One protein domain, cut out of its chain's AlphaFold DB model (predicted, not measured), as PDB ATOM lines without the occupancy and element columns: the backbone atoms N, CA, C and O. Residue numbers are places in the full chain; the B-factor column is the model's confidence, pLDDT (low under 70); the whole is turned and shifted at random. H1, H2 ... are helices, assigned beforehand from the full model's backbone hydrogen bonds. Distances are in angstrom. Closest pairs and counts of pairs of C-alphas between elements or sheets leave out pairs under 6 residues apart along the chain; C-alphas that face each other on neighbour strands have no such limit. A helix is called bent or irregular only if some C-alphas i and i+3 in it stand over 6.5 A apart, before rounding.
ATOM      1  N   PRO A  27     149.561 266.809 233.246       84.44
ATOM      2  CA  PRO A  27     148.944 266.324 234.476       84.44
ATOM      3  C   PRO A  27     149.729 265.132 235.030       84.44
ATOM      4  O   PRO A  27     150.077 264.234 234.268       84.44
ATOM      5  N   LEU A  28     149.994 265.091 236.339       80.06
ATOM      6  CA  LEU A  28     150.772 264.000 236.949       80.06
ATOM      7  C   LEU A  28     150.184 262.620 236.610       80.06
ATOM      8  O   LEU A  28     150.920 261.689 236.308       80.06
ATOM      9  N   GLY A  29     148.851 262.513 236.560       82.50
ATOM     10  CA  GLY A  29     148.171 261.291 236.123       82.50
ATOM     11  C   GLY A  29     148.472 260.903 234.671       82.50
ATOM     12  O   GLY A  29     148.579 259.721 234.371       82.50
ATOM     13  N   TYR A  30     148.675 261.877 233.782       85.12
ATOM     14  CA  TYR A  30     149.098 261.616 232.406       85.12
ATOM     15  C   TYR A  30     150.557 261.143 232.346       85.12
ATOM     16  O   TYR A  30     150.877 260.264 231.554       85.12
ATOM     17  N   LEU A  31     151.436 261.677 233.201       88.06
ATOM     18  CA  LEU A  31     152.826 261.220 233.298       88.06
ATOM     19  C   LEU A  31     152.910 259.769 233.796       88.06
ATOM     20  O   LEU A  31     153.558 258.954 233.154       88.06
ATOM     21  N   ILE A  32     152.161 259.420 234.843       87.19
ATOM     22  CA  ILE A  32     152.082 258.043 235.357       87.19
ATOM     23  C   ILE A  32     151.523 257.084 234.293       87.19
ATOM     24  O   ILE A  32     152.025 255.979 234.114       87.19
ATOM     25  N   GLN A  33     150.498 257.504 233.544       85.62
ATOM     26  CA  GLN A  33     149.965 256.704 232.436       85.62
ATOM     27  C   GLN A  33     150.992 256.491 231.320       85.62
ATOM     28  O   GLN A  33     151.023 255.419 230.718       85.62
ATOM     29  N   LEU A  34     151.820 257.496 231.024       88.88
ATOM     30  CA  LEU A  34     152.909 257.348 230.062       88.88
ATOM     31  C   LEU A  34     153.976 256.379 230.566       88.88
ATOM     32  O   LEU A  34     154.392 255.525 229.794       88.88
ATOM     33  N   GLU A  35     154.385 256.485 231.829       89.94
ATOM     34  CA  GLU A  35     155.359 255.575 232.446       89.94
ATOM     35  C   GLU A  35     154.866 254.126 232.416       89.94
ATOM     36  O   GLU A  35     155.599 253.241 231.983       89.94
ATOM     37  N   GLN A  36     153.598 253.892 232.773       89.12
ATOM     38  CA  GLN A  36     152.998 252.559 232.712       89.12
ATOM     39  C   GLN A  36     152.985 252.011 231.283       89.12
ATOM     40  O   GLN A  36     153.440 250.899 231.041       89.12
ATOM     41  N   ARG A  37     152.507 252.803 230.315       88.62
ATOM     42  CA  ARG A  37     152.464 252.370 228.911       88.62
ATOM     43  C   ARG A  37     153.855 252.108 228.352       88.62
ATOM     44  O   ARG A  37     154.011 251.208 227.537       88.62
ATOM     45  N   LEU A  38     154.845 252.894 228.764       93.62
ATOM     46  CA  LEU A  38     156.230 252.712 228.355       93.62
ATOM     47  C   LEU A  38     156.762 251.379 228.893       93.62
ATOM     48  O   LEU A  38     157.247 250.576 228.098       93.62
ATOM     49  N   ALA A  39     156.560 251.093 230.180       89.50
ATOM     50  CA  ALA A  39     156.927 249.811 230.779       89.50
ATOM     51  C   ALA A  39     156.242 248.619 230.081       89.50
ATOM     52  O   ALA A  39     156.904 247.635 229.750       89.50
ATOM     53  N   ASP A  40     154.943 248.728 229.779       86.50
ATOM     54  CA  ASP A  40     154.197 247.682 229.067       86.50
ATOM     55  C   ASP A  40     154.774 247.435 227.659       86.50
ATOM     56  O   ASP A  40     154.902 246.290 227.219       86.50
ATOM     57  N   THR A  41     155.164 248.498 226.943       92.38
ATOM     58  CA  THR A  41     155.775 248.367 225.611       92.38
ATOM     59  C   THR A  41     157.193 247.805 225.651       92.38
ATOM     60  O   THR A  41     157.556 247.047 224.755       92.38
ATOM     61  N   GLU A  42     157.984 248.137 226.673       89.38
ATOM     62  CA  GLU A  42     159.329 247.583 226.858       89.38
ATOM     63  C   GLU A  42     159.271 246.081 227.133       89.38
ATOM     64  O   GLU A  42     160.015 245.315 226.517       89.38
ATOM     65  N   LEU A  43     158.338 245.650 227.987       90.06
ATOM     66  CA  LEU A  43     158.107 244.236 228.258       90.06
ATOM     67  C   LEU A  43     157.660 243.493 226.993       90.06
ATOM     68  O   LEU A  43     158.264 242.485 226.632       90.06
ATOM     69  N   ALA A  44     156.660 244.015 226.278       88.44
ATOM     70  CA  ALA A  44     156.169 243.398 225.046       88.44
ATOM     71  C   ALA A  44     157.256 243.310 223.959       88.44
ATOM     72  O   ALA A  44     157.338 242.316 223.235       88.44
ATOM     73  N   LEU A  45     158.114 244.329 223.845       91.69
ATOM     74  CA  LEU A  45     159.239 244.332 222.911       91.69
ATOM     75  C   LEU A  45     160.299 243.300 223.302       91.69
ATOM     76  O   LEU A  45     160.815 242.595 222.432       91.69
ATOM     77  N   PHE A  46     160.604 243.182 224.593       87.81
ATOM     78  CA  PHE A  46     161.518 242.162 225.090       87.81
ATOM     79  C   PHE A  46     160.988 240.751 224.819       87.81
ATOM     80  O   PHE A  46     161.720 239.919 224.289       87.81
ATOM     81  N   GLU A  47     159.713 240.487 225.112       89.56
ATOM     82  CA  GLU A  47     159.075 239.199 224.827       89.56
ATOM     83  C   GLU A  47     159.099 238.881 223.331       89.56
ATOM     84  O   GLU A  47     159.511 237.788 222.939       89.56
ATOM     85  N   ALA A  48     158.739 239.844 222.478       87.31
ATOM     86  CA  ALA A  48     158.793 239.681 221.030       87.31
ATOM     87  C   ALA A  48     160.215 239.344 220.555       87.31
ATOM     88  O   ALA A  48     160.401 238.381 219.808       87.31
ATOM     89  N   LEU A  49     161.234 240.064 221.029       86.50
ATOM     90  CA  LEU A  49     162.626 239.755 220.705       86.50
ATOM     91  C   LEU A  49     163.033 238.368 221.205       86.50
ATOM     92  O   LEU A  49     163.616 237.601 220.441       86.50
ATOM     93  N   ALA A  50     162.678 238.001 222.435       85.62
ATOM     94  CA  ALA A  50     162.953 236.676 222.981       85.62
ATOM     95  C   ALA A  50     162.312 235.566 222.131       85.62
ATOM     96  O   ALA A  50     162.966 234.563 221.837       85.62
ATOM     97  N   THR A  51     161.074 235.759 221.657       86.25
ATOM     98  CA  THR A  51     160.419 234.804 220.747       86.25
ATOM     99  C   THR A  51     161.139 234.694 219.403       86.25
ATOM    100  O   THR A  51     161.327 233.586 218.903       86.25
ATOM    101  N   LEU A  52     161.615 235.810 218.840       84.62
ATOM    102  CA  LEU A  52     162.359 235.825 217.578       84.62
ATOM    103  C   LEU A  52     163.724 235.137 217.708       84.62
ATOM    104  O   LEU A  52     164.106 234.355 216.834       84.62
ATOM    105  N   HIS A  53     164.426 235.365 218.821       83.25
ATOM    106  CA  HIS A  53     165.660 234.653 219.146       83.25
ATOM    107  C   HIS A  53     165.409 233.149 219.323       83.25
ATOM    108  O   HIS A  53     166.159 232.338 218.779       83.25
ATOM    109  N   SER A  54     164.324 232.760 220.003       80.62
ATOM    110  CA  SER A  54     163.920 231.354 220.136       80.62
ATOM    111  C   SER A  54     163.562 230.706 218.793       80.62
ATOM    112  O   SER A  54     163.723 229.495 218.650       80.62
ATOM    113  N   LEU A  55     163.087 231.482 217.814       82.69
ATOM    114  CA  LEU A  55     162.761 231.019 216.462       82.69
ATOM    115  C   LEU A  55     163.998 230.942 215.544       82.69
ATOM    116  O   LEU A  55     163.879 230.676 214.349       82.69
ATOM    117  N   GLY A  56     165.198 231.189 216.080       71.38
ATOM    118  CA  GLY A  56     166.452 231.082 215.338       71.38
ATOM    119  C   GLY A  56     166.656 232.186 214.300       71.38
ATOM    120  O   GLY A  56     167.466 232.022 213.387       71.38
ATOM    121  N   HIS A  57     165.938 233.311 214.405       70.69
ATOM    122  CA  HIS A  57     166.246 234.481 213.588       70.69
ATOM    123  C   HIS A  57     167.599 235.033 214.042       70.69
ATOM    124  O   HIS A  57     167.730 235.583 215.133       70.69
ATOM    125  N   GLY A  58     168.628 234.834 213.214       67.75
ATOM    126  CA  GLY A  58     169.970 235.330 213.506       67.75
ATOM    127  C   GLY A  58     169.974 236.848 213.692       67.75
ATOM    128  O   GLY A  58     169.206 237.561 213.042       67.75
ATOM    129  N   GLU A  59     170.879 237.348 214.536       66.19
ATOM    130  CA  GLU A  59     171.025 238.780 214.854       66.19
ATOM    131  C   GLU A  59     171.087 239.668 213.601       66.19
ATOM    132  O   GLU A  59     170.600 240.794 213.601       66.19
ATOM    133  N   LEU A  60     171.606 239.137 212.491       61.09
ATOM    134  CA  LEU A  60     171.708 239.827 211.208       61.09
ATOM    135  C   LEU A  60     170.349 240.063 210.518       61.09
ATOM    136  O   LEU A  60     170.182 241.076 209.842       61.09
ATOM    137  N   ALA A  61     169.367 239.169 210.683       62.41
ATOM    138  CA  ALA A  61     168.007 239.363 210.166       62.41
ATOM    139  C   ALA A  61     167.233 240.394 211.006       62.41
ATOM    140  O   ALA A  61     166.557 241.263 210.454       62.41
ATOM    141  N   LEU A  62     167.411 240.362 212.330       64.69
ATOM    142  CA  LEU A  62     166.841 241.346 213.257       64.69
ATOM    143  C   LEU A  62     167.460 242.738 213.067       64.69
ATOM    144  O   LEU A  62     166.743 243.737 213.015       64.69
ATOM    145  N   ALA A  63     168.776 242.814 212.860       62.22
ATOM    146  CA  ALA A  63     169.476 244.059 212.556       62.22
ATOM    147  C   ALA A  63     169.008 244.677 211.229       62.22
ATOM    148  O   ALA A  63     168.866 245.895 211.142       62.22
ATOM    149  N   LYS A  64     168.706 243.861 210.211       61.41
ATOM    150  CA  LYS A  64     168.130 244.323 208.934       61.41
ATOM    151  C   LYS A  64     166.700 244.851 209.078       61.41
ATOM    152  O   LYS A  64     166.350 245.822 208.415       61.41
ATOM    153  N   ALA A  65     165.891 244.260 209.959       60.88
ATOM    154  CA  ALA A  65     164.564 244.787 210.281       60.88
ATOM    155  C   ALA A  65     164.647 246.119 211.054       60.88
ATOM    156  O   ALA A  65     163.915 247.055 210.747       60.88
ATOM    157  N   SER A  66     165.588 246.232 211.999       58.78
ATOM    158  CA  SER A  66     165.835 247.451 212.787       58.78
ATOM    159  C   SER A  66     166.402 248.607 211.945       58.78
ATOM    160  O   SER A  66     166.003 249.761 212.089       58.78
ATOM    161  N   THR A  67     167.280 248.303 210.984       54.94
ATOM    162  CA  THR A  67     167.881 249.280 210.053       54.94
ATOM    163  C   THR A  67     166.981 249.669 208.883       54.94
ATOM    164  O   THR A  67     167.443 250.348 207.966       54.94
ATOM    165  N   LYS A  68     165.683 249.349 208.931       56.44
ATOM    166  CA  LYS A  68     164.680 249.917 208.027       56.44
ATOM    167  C   LYS A  68     163.939 251.082 208.717       56.44
ATOM    168  O   LYS A  68     162.732 250.977 208.919       56.44
TER     169      LYS A  68
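What this domain is: This is residues 27 to 68 of the 253 residues of an uncharacterized protein of Talaromyces atroroseus (UniProt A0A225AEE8). Picture a hook: one long, straight helix, H1, makes the shaft, and after its last residue, Ser 54, the backbone turns and a short helix, H2, folds back near residues 49 to 54 of H1. Most of the shaft is bare, for residues 27 to 48 stand free. The printed part has 42 residues with two named helices, H1 then H2, no named strand, and the class is all helix. The whole is extended, with a radius of gyration of the C-alphas of 14.5 A, and its outline is only just flat, with spans of 43 by 21 by 8 A.

How they stand to each other: Begin at Pro 27 and go into H1, residues 28 to 54, the longest helix. A tight link of 4 residues then leads to H2, residues 59 to 66. Compare the C-alphas of H1 and H2: the two helices are near each other, with 6 pairs within 10 A, and their closest C-alphas are 8.0 A apart. Residues 63 to 68, of which 63 to 66 belong to H2, stand free. Look along the backbones of H1 and H2: in both, every O i to N i+4 pair is within hydrogen-bond range.

Where its parts are: Find C-alpha 28 at (150.772, 264.000, 236.949); from there H1 runs 39.0 A to C-alpha 54 at (163.920, 231.354, 220.136). It is not bent. H2 starts at C-alpha 59 and ends at C-alpha 66, at (165.835, 247.451, 212.787), 10.3 A from its first C-alpha.

The domain as a whole: The two C-alphas farthest apart are those of Pro 27 and Gly 56, at 43.8 A. The printed part has no cut. In the B-factor column, the mean pLDDT of the printed part is 79.6, and residues 58 to 68 are under 70.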